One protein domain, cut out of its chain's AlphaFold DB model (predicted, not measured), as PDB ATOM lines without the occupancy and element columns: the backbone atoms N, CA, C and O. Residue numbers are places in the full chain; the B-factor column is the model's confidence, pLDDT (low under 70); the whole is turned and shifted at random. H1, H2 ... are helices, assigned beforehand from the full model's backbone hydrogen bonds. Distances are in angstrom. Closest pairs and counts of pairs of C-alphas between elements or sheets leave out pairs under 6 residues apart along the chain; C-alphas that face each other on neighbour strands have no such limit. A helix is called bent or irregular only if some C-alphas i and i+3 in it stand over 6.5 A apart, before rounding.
ATOM      1  N   TYR A 196     117.009 139.592  79.414       87.31
ATOM      2  CA  TYR A 196     116.951 138.678  78.281       87.31
ATOM      3  C   TYR A 196     118.055 137.617  78.356       87.31
ATOM      4  O   TYR A 196     117.748 136.426  78.435       87.31
ATOM      5  N   ASP A 197     119.316 138.042  78.452       83.12
ATOM      6  CA  ASP A 197     120.470 137.135  78.437       83.12
ATOM      7  C   ASP A 197     120.565 136.258  79.692       83.12
ATOM      8  O   ASP A 197     120.896 135.071  79.625       83.12
ATOM      9  N   VAL A 198     120.312 136.842  80.867       85.12
ATOM     10  CA  VAL A 198     120.590 136.190  82.158       85.12
ATOM     11  C   VAL A 198     119.383 135.432  82.701       85.12
ATOM     12  O   VAL A 198     119.557 134.462  83.441       85.12
ATOM     13  N   VAL A 199     118.164 135.854  82.356       88.31
ATOM     14  CA  VAL A 199     116.927 135.313  82.932       88.31
ATOM     15  C   VAL A 199     116.048 134.678  81.863       88.31
ATOM     16  O   VAL A 199     115.728 133.498  81.987       88.31
ATOM     17  N   THR A 200     115.673 135.421  80.819       89.12
ATOM     18  CA  THR A 200     114.694 134.967  79.823       89.12
ATOM     19  C   THR A 200     115.224 133.779  79.030       89.12
ATOM     20  O   THR A 200     114.602 132.724  79.065       89.12
ATOM     21  N   VAL A 201     116.395 133.882  78.394       88.69
ATOM     22  CA  VAL A 201     116.952 132.795  77.567       88.69
ATOM     23  C   VAL A 201     117.193 131.507  78.378       88.69
ATOM     24  O   VAL A 201     116.734 130.445  77.953       88.69
ATOM     25  N   PRO A 202     117.828 131.528  79.571       90.81
ATOM     26  CA  PRO A 202     117.978 130.315  80.381       90.81
ATOM     27  C   PRO A 202     116.652 129.724  80.870       90.81
ATOM     28  O   PRO A 202     116.555 128.509  81.054       90.81
ATOM     29  N   ARG A 203     115.640 130.565  81.113       91.44
ATOM     30  CA  ARG A 203     114.293 130.116  81.474       91.44
ATOM     31  C   ARG A 203     113.614 129.429  80.292       91.44
ATOM     32  O   ARG A 203     113.140 128.316  80.469       91.44
ATOM     33  N   VAL A 204     113.670 130.032  79.104       91.44
ATOM     34  CA  VAL A 204     113.152 129.461  77.852       91.44
ATOM     35  C   VAL A 204     113.763 128.090  77.599       91.44
ATOM     36  O   VAL A 204     113.027 127.136  77.390       91.44
ATOM     37  N   LYS A 205     115.098 127.963  77.698       91.38
ATOM     38  CA  LYS A 205     115.807 126.674  77.569       91.38
ATOM     39  C   LYS A 205     115.196 125.597  78.444       91.38
ATOM     40  O   LYS A 205     114.965 124.476  78.002       91.38
ATOM     41  N   ARG A 206     114.989 125.946  79.711       94.69
ATOM     42  CA  ARG A 206     114.487 125.025  80.719       94.69
ATOM     43  C   ARG A 206     113.038 124.645  80.448       94.69
ATOM     44  O   ARG A 206     112.758 123.460  80.368       94.69
ATOM     45  N   GLU A 207     112.162 125.626  80.251       95.06
ATOM     46  CA  GLU A 207     110.730 125.413  80.000       95.06
ATOM     47  C   GLU A 207     110.498 124.624  78.703       95.06
ATOM     48  O   GLU A 207     109.669 123.715  78.664       95.06
ATOM     49  N   LEU A 208     111.284 124.899  77.661       94.00
ATOM     50  CA  LEU A 208     111.267 124.147  76.410       94.00
ATOM     51  C   LEU A 208     111.743 122.704  76.613       94.00
ATOM     52  O   LEU A 208     111.109 121.776  76.119       94.00
ATOM     53  N   HIS A 209     112.829 122.490  77.359       94.50
ATOM     54  CA  HIS A 209     113.327 121.151  77.669       94.50
ATOM     55  C   HIS A 209     112.339 120.346  78.529       94.50
ATOM     56  O   HIS A 209     112.067 119.188  78.225       94.50
ATOM     57  N   GLU A 210     111.766 120.959  79.564       94.94
ATOM     58  CA  GLU A 210     110.746 120.357  80.431       94.94
ATOM     59  C   GLU A 210     109.494 119.987  79.632       94.94
ATOM     60  O   GLU A 210     109.029 118.853  79.721       94.94
ATOM     61  N   THR A 211     109.018 120.889  78.771       96.00
ATOM     62  CA  THR A 211     107.891 120.638  77.862       96.00
ATOM     63  C   THR A 211     108.184 119.487  76.901       96.00
ATOM     64  O   THR A 211     107.342 118.615  76.678       96.00
ATOM     65  N   ARG A 212     109.401 119.445  76.345       95.12
ATOM     66  CA  ARG A 212     109.816 118.349  75.468       95.12
ATOM     67  C   ARG A 212     109.823 117.018  76.202       95.12
ATOM     68  O   ARG A 212     109.239 116.063  75.707       95.12
ATOM     69  N   ASN A 213     110.404 116.965  77.397       95.62
ATOM     70  CA  ASN A 213     110.416 115.758  78.222       95.62
ATOM     71  C   ASN A 213     108.997 115.322  78.615       95.62
ATOM     72  O   ASN A 213     108.695 114.130  78.580       95.62
ATOM     73  N   LEU A 214     108.115 116.274  78.944       95.12
ATOM     74  CA  LEU A 214     106.720 116.014  79.296       95.12
ATOM     75  C   LEU A 214     105.993 115.275  78.165       95.12
ATOM     76  O   LEU A 214     105.377 114.236  78.410       95.12
ATOM     77  N   LEU A 215     106.118 115.756  76.929       95.94
ATOM     78  CA  LEU A 215     105.458 115.160  75.765       95.94
ATOM     79  C   LEU A 215     106.172 113.893  75.266       95.94
ATOM     80  O   LEU A 215     105.514 112.895  74.966       95.94
ATOM     81  N   CYS A 216     107.509 113.865  75.278       95.69
ATOM     82  CA  CYS A 216     108.288 112.672  74.934       95.69
ATOM     83  C   CYS A 216     108.072 111.511  75.916       95.69
ATOM     84  O   CYS A 216     108.172 110.354  75.513       95.69
ATOM     85  N   SER A 217     107.701 111.789  77.174       94.62
ATOM     86  CA  SER A 217     107.303 110.747  78.134       94.62
ATOM     87  C   SER A 217     106.044 109.984  77.707       94.62
ATOM     88  O   SER A 217     105.815 108.874  78.173       94.62
ATOM     89  N   GLN A 218     105.209 110.583  76.852       95.75
ATOM     90  CA  GLN A 218     103.982 109.975  76.325       95.75
ATOM     91  C   GLN A 218     104.173 109.402  74.924       95.75
ATOM     92  O   GLN A 218     103.599 108.365  74.576       95.75
ATOM     93  N   SER A 219     104.975 110.088  74.113       93.50
ATOM     94  CA  SER A 219     105.306 109.700  72.750       93.50
ATOM     95  C   SER A 219     106.771 110.045  72.474       93.50
ATOM     96  O   SER A 219     107.072 111.205  72.196       93.50
ATOM     97  N   PRO A 220     107.706 109.078  72.550       95.12
ATOM     98  CA  PRO A 220     109.136 109.349  72.385       95.12
ATOM     99  C   PRO A 220     109.474 110.093  71.087       95.12
ATOM    100  O   PRO A 220     110.341 110.961  71.090       95.12
ATOM    101  N   THR A 221     108.724 109.820  70.016       95.75
ATOM    102  CA  THR A 221     108.898 110.393  68.674       95.75
ATOM    103  C   THR A 221     108.084 111.674  68.443       95.75
ATOM    104  O   THR A 221     107.912 112.104  67.301       95.75
ATOM    105  N   TYR A 222     107.524 112.284  69.500       95.50
ATOM    106  CA  TYR A 222     106.591 113.413  69.379       95.50
ATOM    107  C   TYR A 222     107.165 114.574  68.557       95.50
ATOM    108  O   TYR A 222     106.451 115.166  67.747       95.50
ATOM    109  N   PHE A 223     108.450 114.886  68.735       94.88
ATOM    110  CA  PHE A 223     109.118 116.015  68.084       94.88
ATOM    111  C   PHE A 223     109.963 115.642  66.859       94.88
ATOM    112  O   PHE A 223     110.501 116.545  66.229       94.88
ATOM    113  N   ASP A 224     110.029 114.373  66.444       93.69
ATOM    114  CA  ASP A 224     110.937 113.930  65.371       93.69
ATOM    115  C   ASP A 224     110.737 114.683  64.053       93.69
ATOM    116  O   ASP A 224     111.694 114.955  63.328       93.69
ATOM    117  N   ASN A 225     109.485 115.012  63.716       90.81
ATOM    118  CA  ASN A 225     109.169 115.775  62.508       90.81
ATOM    119  C   ASN A 225     109.624 117.237  62.625       90.81
ATOM    120  O   ASN A 225     110.145 117.793  61.660       90.81
ATOM    121  N   LEU A 226     109.444 117.847  63.803       89.94
ATOM    122  CA  LEU A 226     109.887 119.213  64.075       89.94
ATOM    123  C   LEU A 226     111.420 119.293  64.051       89.94
ATOM    124  O   LEU A 226     111.983 120.178  63.413       89.94
ATOM    125  N   ASP A 227     112.091 118.335  64.685       91.31
ATOM    126  CA  ASP A 227     113.549 118.278  64.756       91.31
ATOM    127  C   ASP A 227     114.165 118.048  63.367       91.31
ATOM    128  O   ASP A 227     115.122 118.731  62.999       91.31
ATOM    129  N   ARG A 228     113.577 117.161  62.548       90.75
ATOM    130  CA  ARG A 228     113.983 116.968  61.143       90.75
ATOM    131  C   ARG A 228     113.812 118.237  60.310       90.75
ATOM    132  O   ARG A 228     114.703 118.566  59.528       90.75
ATOM    133  N   PHE A 229     112.708 118.964  60.489       86.50
ATOM    134  CA  PHE A 229     112.474 120.237  59.804       86.50
ATOM    135  C   PHE A 229     113.555 121.274  60.145       86.50
ATOM    136  O   PHE A 229     114.175 121.845  59.245       86.50
ATOM    137  N   TRP A 230     113.842 121.477  61.434       84.88
ATOM    138  CA  TRP A 230     114.872 122.426  61.869       84.88
ATOM    139  C   TRP A 230     116.286 122.000  61.467       84.88
ATOM    140  O   TRP A 230     117.090 122.848  61.075       84.88
ATOM    141  N   ALA A 231     116.589 120.699  61.497       87.88
ATOM    142  CA  ALA A 231     117.853 120.171  60.993       87.88
ATOM    143  C   ALA A 231     118.030 120.461  59.492       87.88
ATOM    144  O   ALA A 231     119.103 120.901  59.079       87.88
ATOM    145  N   GLY A 232     116.970 120.296  58.691       87.94
ATOM    146  CA  GLY A 232     116.968 120.643  57.266       87.94
ATOM    147  C   GLY A 232     117.178 122.140  57.014       87.94
ATOM    148  O   GLY A 232     118.008 122.519  56.186       87.94
ATOM    149  N   MET A 233     116.497 123.004  57.776       79.88
ATOM    150  CA  MET A 233     116.689 124.462  57.715       79.88
ATOM    151  C   MET A 233     118.145 124.846  57.996       79.88
ATOM    152  O   MET A 233     118.764 125.554  57.197       79.88
ATOM    153  N   LYS A 234     118.724 124.300  59.072       81.69
ATOM    154  CA  LYS A 234     120.120 124.538  59.448       81.69
ATOM    155  C   LYS A 234     121.103 124.051  58.383       81.69
ATOM    156  O   LYS A 234     122.026 124.785  58.042       81.69
ATOM    157  N   ALA A 235     120.880 122.863  57.818       85.75
ATOM    158  CA  ALA A 235     121.705 122.322  56.736       85.75
ATOM    159  C   ALA A 235     121.666 123.199  55.472       85.75
ATOM    160  O   ALA A 235     122.670 123.330  54.782       85.75
ATOM    161  N   SER A 236     120.532 123.853  55.202       84.88
ATOM    162  CA  SER A 236     120.384 124.777  54.070       84.88
ATOM    163  C   SER A 236     120.976 126.176  54.302       84.88
ATOM    164  O   SER A 236     120.879 127.031  53.423       84.88
ATOM    165  N   GLY A 237     121.542 126.451  55.486       82.44
ATOM    166  CA  GLY A 237     122.041 127.780  55.861       82.44
ATOM    167  C   GLY A 237     120.939 128.830  56.060       82.44
ATOM    168  O   GLY A 237     121.234 130.013  56.225       82.44
ATOM    169  N   ASP A 269     120.627 127.416  68.685       62.72
ATOM    170  CA  ASP A 269     119.497 127.931  67.892       62.72
ATOM    171  C   ASP A 269     118.122 127.552  68.479       62.72
ATOM    172  O   ASP A 269     117.101 128.158  68.140       62.72
ATOM    173  N   THR A 270     118.092 126.586  69.407       63.84
ATOM    174  CA  THR A 270     116.880 126.084  70.078       63.84
ATOM    175  C   THR A 270     116.175 127.129  70.945       63.84
ATOM    176  O   THR A 270     115.055 126.909  71.391       63.84
ATOM    177  N   CYS A 271     116.814 128.276  71.194       67.81
ATOM    178  CA  CYS A 271     116.266 129.365  72.013       67.81
ATOM    179  C   CYS A 271     115.894 130.608  71.228       67.81
ATOM    180  O   CYS A 271     115.581 131.636  71.827       67.81
ATOM    181  N   SER A 272     115.938 130.515  69.903       83.19
ATOM    182  CA  SER A 272     115.361 131.546  69.061       83.19
ATOM    183  C   SER A 272     113.850 131.607  69.284       83.19
ATOM    184  O   SER A 272     113.179 130.586  69.469       83.19
ATOM    185  N   THR A 273     113.293 132.813  69.234       87.31
ATOM    186  CA  THR A 273     111.841 133.023  69.304       87.31
ATOM    187  C   THR A 273     111.126 132.260  68.197       87.31
ATOM    188  O   THR A 273     110.071 131.683  68.439       87.31
ATOM    189  N   GLN A 274     111.753 132.137  67.022       88.00
ATOM    190  CA  GLN A 274     111.245 131.324  65.918       88.00
ATOM    191  C   GLN A 274     111.137 129.837  66.269       88.00
ATOM    192  O   GLN A 274     110.131 129.210  65.942       88.00
ATOM    193  N   TYR A 275     112.116 129.265  66.977       89.44
ATOM    194  CA  TYR A 275     112.038 127.870  67.413       89.44
ATOM    195  C   TYR A 275     110.895 127.647  68.410       89.44
ATOM    196  O   TYR A 275     110.111 126.703  68.266       89.44
ATOM    197  N   VAL A 276     110.751 128.535  69.399       93.12
ATOM    198  CA  VAL A 276     109.663 128.458  70.390       93.12
ATOM    199  C   VAL A 276     108.305 128.628  69.709       93.12
ATOM    200  O   VAL A 276     107.404 127.819  69.931       93.12
ATOM    201  N   LYS A 277     108.173 129.612  68.814       94.00
ATOM    202  CA  LYS A 277     106.970 129.849  68.010       94.00
ATOM    203  C   LYS A 277     106.616 128.644  67.139       94.00
ATOM    204  O   LYS A 277     105.473 128.194  67.164       94.00
ATOM    205  N   GLY A 278     107.595 128.068  66.442       92.44
ATOM    206  CA  GLY A 278     107.420 126.850  65.649       92.44
ATOM    207  C   GLY A 278     107.015 125.644  66.501       92.44
ATOM    208  O   GLY A 278     106.186 124.844  66.079       92.44
ATOM    209  N   THR A 279     107.529 125.541  67.731       93.56
ATOM    210  CA  THR A 279     107.138 124.491  68.686       93.56
ATOM    211  C   THR A 279     105.680 124.645  69.127       93.56
ATOM    212  O   THR A 279     104.940 123.663  69.114       93.56
ATOM    213  N   VAL A 280     105.243 125.866  69.462       96.44
ATOM    214  CA  VAL A 280     103.839 126.168  69.799       96.44
ATOM    215  C   VAL A 280     102.920 125.798  68.632       96.44
ATOM    216  O   VAL A 280     101.992 125.011  68.807       96.44
ATOM    217  N   GLN A 281     103.235 126.277  67.424       95.19
ATOM    218  CA  GLN A 281     102.462 125.985  66.211       95.19
ATOM    219  C   GLN A 281     102.409 124.484  65.892       95.19
ATOM    220  O   GLN A 281     101.377 123.976  65.455       95.19
ATOM    221  N   TYR A 282     103.507 123.758  66.114       95.25
ATOM    222  CA  TYR A 282     103.570 122.314  65.908       95.25
ATOM    223  C   TYR A 282     102.643 121.551  66.861       95.25
ATOM    224  O   TYR A 282     101.927 120.649  66.421       95.25
ATOM    225  N   ILE A 283     102.626 121.915  68.150       95.31
ATOM    226  CA  ILE A 283     101.733 121.292  69.138       95.31
ATOM    227  C   ILE A 283     100.271 121.589  68.785       95.31
ATOM    228  O   ILE A 283      99.491 120.646  68.655       95.31
ATOM    229  N   ASP A 284      99.928 122.856  68.523       96.38
ATOM    230  CA  ASP A 284      98.576 123.266  68.112       96.38
ATOM    231  C   ASP A 284      98.102 122.492  66.865       96.38
ATOM    232  O   ASP A 284      96.989 121.960  66.825       96.38
ATOM    233  N   LYS A 285      98.968 122.346  65.852       94.69
ATOM    234  CA  LYS A 285      98.649 121.613  64.616       94.69
ATOM    235  C   LYS A 285      98.427 120.119  64.855       94.69
ATOM    236  O   LYS A 285      97.527 119.537  64.249       94.69
ATOM    237  N   ASN A 286      99.231 119.482  65.705       94.19
ATOM    238  CA  ASN A 286      99.041 118.068  66.040       94.19
ATOM    239  C   ASN A 286      97.756 117.838  66.838       94.19
ATOM    240  O   ASN A 286      97.059 116.856  66.573       94.19
ATOM    241  N   MET A 287      97.412 118.758  67.746       95.06
ATOM    242  CA  MET A 287      96.141 118.723  68.471       95.06
ATOM    243  C   MET A 287      94.966 118.790  67.498       95.06
ATOM    244  O   MET A 287      94.146 117.872  67.473       95.06
ATOM    245  N   ALA A 288      94.957 119.785  66.608       94.25
ATOM    246  CA  ALA A 288      93.915 119.936  65.595       94.25
ATOM    247  C   ALA A 288      93.834 118.732  64.634       94.25
ATOM    248  O   ALA A 288      92.748 118.313  64.236       94.25
ATOM    249  N   LYS A 289      94.975 118.137  64.253       93.62
ATOM    250  CA  LYS A 289      95.005 116.938  63.396       93.62
ATOM    251  C   LYS A 289      94.362 115.730  64.082       93.62
ATOM    252  O   LYS A 289      93.639 114.982  63.422       93.62
ATOM    253  N   ARG A 290      94.616 115.532  65.379       92.75
ATOM    254  CA  ARG A 290      93.999 114.444  66.155       92.75
ATOM    255  C   ARG A 290      92.503 114.649  66.340       92.75
ATOM    256  O   ARG A 290      91.772 113.682  66.216       92.75
ATOM    257  N   GLU A 291      92.048 115.882  66.544       91.25
ATOM    258  CA  GLU A 291      90.611 116.185  66.635       91.25
ATOM    259  C   GLU A 291      89.853 115.844  65.340       91.25
ATOM    260  O   GLU A 291      88.697 115.438  65.393       91.25
ATOM    261  N   ARG A 292      90.508 115.955  64.176       93.31
ATOM    262  CA  ARG A 292      89.913 115.619  62.868       93.31
ATOM    263  C   ARG A 292      89.983 114.140  62.502       93.31
ATOM    264  O   ARG A 292      89.220 113.698  61.650       93.31
ATOM    265  N   THR A 293      90.931 113.393  63.063       91.00
ATOM    266  CA  THR A 293      91.160 111.995  62.679       91.00
ATOM    267  C   THR A 293      90.419 111.099  63.668       91.00
ATOM    268  O   THR A 293      90.863 111.017  64.812       91.00
ATOM    269  N   PRO A 294      89.315 110.427  63.283       76.69
ATOM    270  CA  PRO A 294      88.585 109.554  64.193       76.69
ATOM    271  C   PRO A 294      89.524 108.455  64.695       76.69
ATOM    272  O   PRO A 294      90.012 107.623  63.931       76.69
ATOM    273  N   THR A 295      89.842 108.499  65.982       77.56
ATOM    274  CA  THR A 295      90.753 107.547  66.611       77.56
ATOM    275  C   THR A 295      90.097 106.180  66.743       77.56
ATOM    276  O   THR A 295      88.886 106.079  66.942       77.56
ATOM    277  N   SER A 296      90.914 105.126  66.628       75.56
ATOM    278  CA  SER A 296      90.525 103.737  66.896       75.56
ATOM    279  C   SER A 296      89.673 103.647  68.169       75.56
ATOM    280  O   SER A 296      90.017 104.243  69.190       75.56
ATOM    281  N   ARG A 297      88.564 102.894  68.105       79.75
ATOM    282  CA  ARG A 297      87.606 102.710  69.212       79.75
ATOM    283  C   ARG A 297      88.149 101.856  70.366       79.75
ATOM    284  O   ARG A 297      87.400 101.556  71.290       79.75
ATOM    285  N   GLU A 298      89.417 101.454  70.337       87.50
ATOM    286  CA  GLU A 298      90.024 100.708  71.439       87.50
ATOM    287  C   GLU A 298      90.082 101.569  72.719       87.50
ATOM    288  O   GLU A 298      90.749 102.611  72.725       87.50
ATOM    289  N   PRO A 299      89.444 101.142  73.829       84.31
ATOM    290  CA  PRO A 299      89.347 101.938  75.056       84.31
ATOM    291  C   PRO A 299      90.696 102.416  75.617       84.31
ATOM    292  O   PRO A 299      90.802 103.541  76.105       84.31
ATOM    293  N   GLY A 300      91.753 101.602  75.501       87.38
ATOM    294  CA  GLY A 300      93.096 101.960  75.974       87.38
ATOM    295  C   GLY A 300      93.739 103.116  75.198       87.38
ATOM    296  O   GLY A 300      94.467 103.923  75.779       87.38
ATOM    297  N   ASN A 301      93.429 103.254  73.905       88.56
ATOM    298  CA  ASN A 301      93.951 104.351  73.090       88.56
ATOM    299  C   ASN A 301      93.303 105.684  73.470       88.56
ATOM    300  O   ASN A 301      93.995 106.699  73.505       88.56
ATOM    301  N   LEU A 302      92.010 105.688  73.813       88.75
ATOM    302  CA  LEU A 302      91.299 106.903  74.226       88.75
ATOM    303  C   LEU A 302      91.884 107.509  75.508       88.75
ATOM    304  O   LEU A 302      92.114 108.717  75.552       88.75
ATOM    305  N   ILE A 303      92.186 106.681  76.514       91.44
ATOM    306  CA  ILE A 303      92.793 107.139  77.777       91.44
ATOM    307  C   ILE A 303      94.161 107.775  77.505       91.44
ATOM    308  O   ILE A 303      94.403 108.916  77.892       91.44
ATOM    309  N   ARG A 304      95.027 107.085  76.752       91.62
ATOM    310  CA  ARG A 304      96.363 107.593  76.405       91.62
ATOM    311  C   ARG A 304      96.307 108.895  75.600       91.62
ATOM    312  O   ARG A 304      97.137 109.782  75.788       91.62
ATOM    313  N   LEU A 305      95.345 109.019  74.684       90.94
ATOM    314  CA  LEU A 305      95.149 110.235  73.890       90.94
ATOM    315  C   LEU A 305      94.659 111.405  74.743       90.94
ATOM    316  O   LEU A 305      95.110 112.530  74.532       90.94
ATOM    317  N   HIS A 306      93.781 111.143  75.710       92.06
ATOM    318  CA  HIS A 306      93.339 112.147  76.670       92.06
ATOM    319  C   HIS A 306      94.507 112.634  77.541       92.06
ATOM    320  O   HIS A 306      94.735 113.835  77.648       92.06
ATOM    321  N   GLU A 307      95.305 111.717  78.095       94.31
ATOM    322  CA  GLU A 307      96.504 112.054  78.878       94.31
ATOM    323  C   GLU A 307      97.524 112.869  78.073       94.31
ATOM    324  O   GLU A 307      98.111 113.827  78.584       94.31
ATOM    325  N   LEU A 308      97.725 112.520  76.798       94.56
ATOM    326  CA  LEU A 308      98.575 113.293  75.899       94.56
ATOM    327  C   LEU A 308      98.010 114.703  75.674       94.56
ATOM    328  O   LEU A 308      98.770 115.664  75.761       94.56
ATOM    329  N   ARG A 309      96.700 114.839  75.432       94.81
ATOM    330  CA  ARG A 309      96.042 116.137  75.209       94.81
ATOM    331  C   ARG A 309      96.190 117.070  76.410       94.81
ATOM    332  O   ARG A 309      96.525 118.237  76.232       94.81
ATOM    333  N   GLU A 310      95.993 116.559  77.622       96.50
ATOM    334  CA  GLU A 310      96.183 117.334  78.855       96.50
ATOM    335  C   GLU A 310      97.623 117.857  78.970       96.50
ATOM    336  O   GLU A 310      97.852 119.043  79.225       96.50
ATOM    337  N   LYS A 311      98.611 117.004  78.677       96.38
ATOM    338  CA  LYS A 311     100.029 117.394  78.669       96.38
ATOM    339  C   LYS A 311     100.368 118.399  77.572       96.38
ATOM    340  O   LYS A 311     101.242 119.240  77.764       96.38
ATOM    341  N   GLU A 312      99.693 118.339  76.429       97.00
ATOM    342  CA  GLU A 312      99.845 119.317  75.347       97.00
ATOM    343  C   GLU A 312      99.269 120.680  75.717       97.00
ATOM    344  O   GLU A 312      99.899 121.701  75.444       97.00
ATOM    345  N   LEU A 313      98.119 120.714  76.390       97.25
ATOM    346  CA  LEU A 313      97.540 121.950  76.915       97.25
ATOM    347  C   LEU A 313      98.449 122.589  77.974       97.25
ATOM    348  O   LEU A 313      98.683 123.801  77.940       97.25
ATOM    349  N   GLU A 314      99.009 121.782  78.877       96.88
ATOM    350  CA  GLU A 314      99.988 122.239  79.867       96.88
ATOM    351  C   GLU A 314     101.249 122.805  79.192       96.88
ATOM    352  O   GLU A 314     101.663 123.932  79.481       96.88
ATOM    353  N   ALA A 315     101.804 122.066  78.230       96.19
ATOM    354  CA  ALA A 315     102.932 122.484  77.405       96.19
ATOM    355  C   ALA A 315     102.674 123.822  76.690       96.19
ATOM    356  O   ALA A 315     103.494 124.739  76.761       96.19
ATOM    357  N   LEU A 316     101.523 123.965  76.026       97.38
ATOM    358  CA  LEU A 316     101.141 125.187  75.318       97.38
ATOM    359  C   LEU A 316     101.013 126.379  76.260       97.38
ATOM    360  O   LEU A 316     101.461 127.474  75.922       97.38
ATOM    361  N   LYS A 317     100.431 126.185  77.448       97.00
ATOM    362  CA  LYS A 317     100.306 127.246  78.453       97.00
ATOM    363  C   LYS A 317     101.675 127.779  78.875       97.00
ATOM    364  O   LYS A 317     101.852 128.996  78.945       97.00
ATOM    365  N   ILE A 318     102.633 126.884  79.130       95.38
ATOM    366  CA  ILE A 318     104.009 127.255  79.482       95.38
ATOM    367  C   ILE A 318     104.655 127.989  78.302       95.38
ATOM    368  O   ILE A 318     105.029 129.154  78.436       95.38
ATOM    369  N   LEU A 319     104.700 127.350  77.128       95.19
ATOM    370  CA  LEU A 319     105.410 127.869  75.961       95.19
ATOM    371  C   LEU A 319     104.844 129.194  75.438       95.19
ATOM    372  O   LEU A 319     105.621 130.034  74.996       95.19
ATOM    373  N   ARG A 320     103.528 129.433  75.509       96.19
ATOM    374  CA  ARG A 320     102.931 130.725  75.117       96.19
ATOM    375  C   ARG A 320     103.353 131.860  76.052       96.19
ATOM    376  O   ARG A 320     103.661 132.950  75.577       96.19
ATOM    377  N   GLY A 321     103.437 131.608  77.361       94.44
ATOM    378  CA  GLY A 321     103.962 132.590  78.319       94.44
ATOM    379  C   GLY A 321     105.448 132.890  78.094       94.44
ATOM    380  O   GLY A 321     105.882 134.047  78.153       94.44
ATOM    381  N   THR A 322     106.225 131.852  77.782       92.62
ATOM    382  CA  THR A 322     107.634 131.961  77.390       92.62
ATOM    383  C   THR A 322     107.798 132.771  76.099       92.62
ATOM    384  O   THR A 322     108.619 133.688  76.055       92.62
ATOM    385  N   LEU A 323     106.988 132.471  75.078       93.06
ATOM    386  CA  LEU A 323     106.997 133.131  73.774       93.06
ATOM    387  C   LEU A 323     106.683 134.623  73.902       93.06
ATOM    388  O   LEU A 323     107.472 135.434  73.438       93.06
ATOM    389  N   ALA A 324     105.624 134.991  74.626       91.44
ATOM    390  CA  ALA A 324     105.277 136.396  74.848       91.44
ATOM    391  C   ALA A 324     106.417 137.182  75.529       91.44
ATOM    392  O   ALA A 324     106.690 138.334  75.194       91.44
ATOM    393  N   THR A 325     107.131 136.551  76.470       89.38
ATOM    394  CA  THR A 325     108.286 137.176  77.139       89.38
ATOM    395  C   THR A 325     109.464 137.367  76.179       89.38
ATOM    396  O   THR A 325     110.153 138.390  76.246       89.38
ATOM    397  N   LEU A 326     109.716 136.389  75.304       89.31
ATOM    398  CA  LEU A 326     110.746 136.475  74.270       89.31
ATOM    399  C   LEU A 326     110.426 137.556  73.240       89.31
ATOM    400  O   LEU A 326     111.276 138.406  72.995       89.31
ATOM    401  N   GLU A 327     109.203 137.567  72.710       87.12
ATOM    402  CA  GLU A 327     108.735 138.546  71.725       87.12
ATOM    403  C   GLU A 327     108.836 139.975  72.272       87.12
ATOM    404  O   GLU A 327     109.317 140.868  71.578       87.12
ATOM    405  N   ALA A 328     108.494 140.197  73.547       82.31
ATOM    406  CA  ALA A 328     108.680 141.497  74.193       82.31
ATOM    407  C   ALA A 328     110.160 141.930  74.245       82.31
ATOM    408  O   ALA A 328     110.482 143.098  74.013       82.31
ATOM    409  N   CYS A 329     111.080 141.000  74.524       85.50
ATOM    410  CA  CYS A 329     112.514 141.296  74.520       85.50
ATOM    411  C   CYS A 329     113.046 141.519  73.096       85.50
ATOM    412  O   CYS A 329     113.853 142.419  72.878       85.50
ATOM    413  N   GLU A 330     112.598 140.740  72.111       83.38
ATOM    414  CA  GLU A 330     112.968 140.936  70.706       83.38
ATOM    415  C   GLU A 330     112.467 142.265  70.167       83.38
ATOM    416  O   GLU A 330     113.225 142.973  69.505       83.38
ATOM    417  N   HIS A 331     111.236 142.652  70.498       81.31
ATOM    418  CA  HIS A 331     110.698 143.955  70.131       81.31
ATOM    419  C   HIS A 331     111.593 145.097  70.637       81.31
ATOM    420  O   HIS A 331     111.859 146.051  69.900       81.31
ATOM    421  N   HIS A 332     112.127 144.973  71.857       83.19
ATOM    422  CA  HIS A 332     113.116 145.907  72.402       83.19
ATOM    423  C   HIS A 332     114.390 145.951  71.545       83.19
ATOM    424  O   HIS A 332     114.779 147.021  71.078       83.19
ATOM    425  N   PHE A 333     115.001 144.802  71.235       82.06
ATOM    426  CA  PHE A 333     116.203 144.752  70.390       82.06
ATOM    427  C   PHE A 333     115.973 145.276  68.967       82.06
ATOM    428  O   PHE A 333     116.826 145.979  68.419       82.06
ATOM    429  N   HIS A 334     114.831 144.956  68.359       80.31
ATOM    430  CA  HIS A 334     114.456 145.468  67.044       80.31
ATOM    431  C   HIS A 334     114.275 146.982  67.070       80.31
ATOM    432  O   HIS A 334     114.719 147.665  66.148       80.31
ATOM    433  N   SER A 335     113.669 147.522  68.124       80.12
ATOM    434  CA  SER A 335     113.502 148.966  68.302       80.12
ATOM    435  C   SER A 335     114.849 149.668  68.463       80.12
ATOM    436  O   SER A 335     115.122 150.608  67.721       80.12
ATOM    437  N   VAL A 336     115.748 149.130  69.291       82.38
ATOM    438  CA  VAL A 336     117.130 149.619  69.424       82.38
ATOM    439  C   VAL A 336     117.865 149.602  68.081       82.38
ATOM    440  O   VAL A 336     118.449 150.602  67.665       82.38
TER     441      VAL A 336
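AT A GLANCE: This is residues 196 to 237 and 269 to 336 of the 678 residues of the protein "Hypothetical protein" of Symbiodinium sp. CCMP2592 (UniProt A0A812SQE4). One long helix, H4, makes the length of the model, and two shorter helices, H1 and H3, pack along it and run opposite to it in a three-helix bundle. The short helix H2 slants off to one side of this bundle, touching no helix but near H3, and the far end of the hairpin of H3 and H4, residues 296 to 303, sticks out. The printed part has 110 residues with four named helices, in the order H1, H2, H3, H4, and no named strand; the class is all helix, with helices holding 91 and strands 0 of the 91 residues in named elements. The whole is elongated, spanning 55 by 30 by 22 A, and only just compact, close to loose, with a radius of gyration of the C-alphas of 15.7 A.

HOW THE PARTS SIT: H1, residues 196 to 216, H3, residues 273 to 292, and H4, residues 299 to 336, form a bundle, three helices packed along one another. H1 touches H4, with 19 pairs of C-alphas within 8 A; the closest are those of Thr 211 and Ala 315, 5.3 A apart. These two helices run opposite ways at a shallow tilt of 15 degrees. H1 and H3 are close but not clearly touching: their closest C-alphas, those of Leu 208 and Val 276, are 7.6 A apart. They run the same way at a shallow tilt of 26 degrees. H2, residues 224 to 235, is close to H3 but not clearly touching it, and the closest C-alphas are those of Leu 226 and Tyr 282, 7.3 A apart. H2 and H3 run opposite ways at a steep tilt of 35.4 degrees, only just steep. H2 is apart from H1 and from H4. H3 and H4 form a helical hairpin and touch, with 14 pairs of C-alphas within 8 A; the closest are those of Thr 273 and Leu 326, 6.1 A apart. They run opposite ways at a shallow tilt of 29 degrees, and H4 touches H3 with residues 309 to 327 alone. In H2, H3 and H4 every O i to N i+4 pair is within hydrogen-bond range, while in H1 15 of 17 are.

IN THESE COORDINATES: H1 begins at C-alpha 196, at (116.951, 138.678, 78.281), and measures 27.6 A from first to last C-alpha over 21 residues. It is irregular, but only just: C-alphas 198 and 201 are 6.8 A apart. H2 has 12 residues and measures 16.2 A. H3 has 20 residues, begins at C-alpha 273, at (111.841, 133.023, 69.304), and measures 28.7 A. H4, the longest helix with 38 residues, measures 55.5 A and ends at C-alpha 336, at (117.130, 149.619, 69.424). No helix is bent.

THE WHOLE: The two C-alphas farthest apart are those of Glu 298 and Val 336, 56.0 A, while the first and last printed C-alphas, those of Tyr 196 and Val 336, are 14.1 A apart. Residues 296 to 303, of which 299 to 303 belong to H4, stand free; the body without them has 102 residues and spans 50 by 31 by 22 A. The links from H1 to H2, with 7 residues, and from H3 to H4, with 6 residues, are short. The link from H2 to H3 runs across the cut: residues 238 to 268 are not printed, and C-alphas 237 and 269 are 12.3 A apart. The mean pLDDT of the printed part is 89.9, and residues 269 to 271 are under 70.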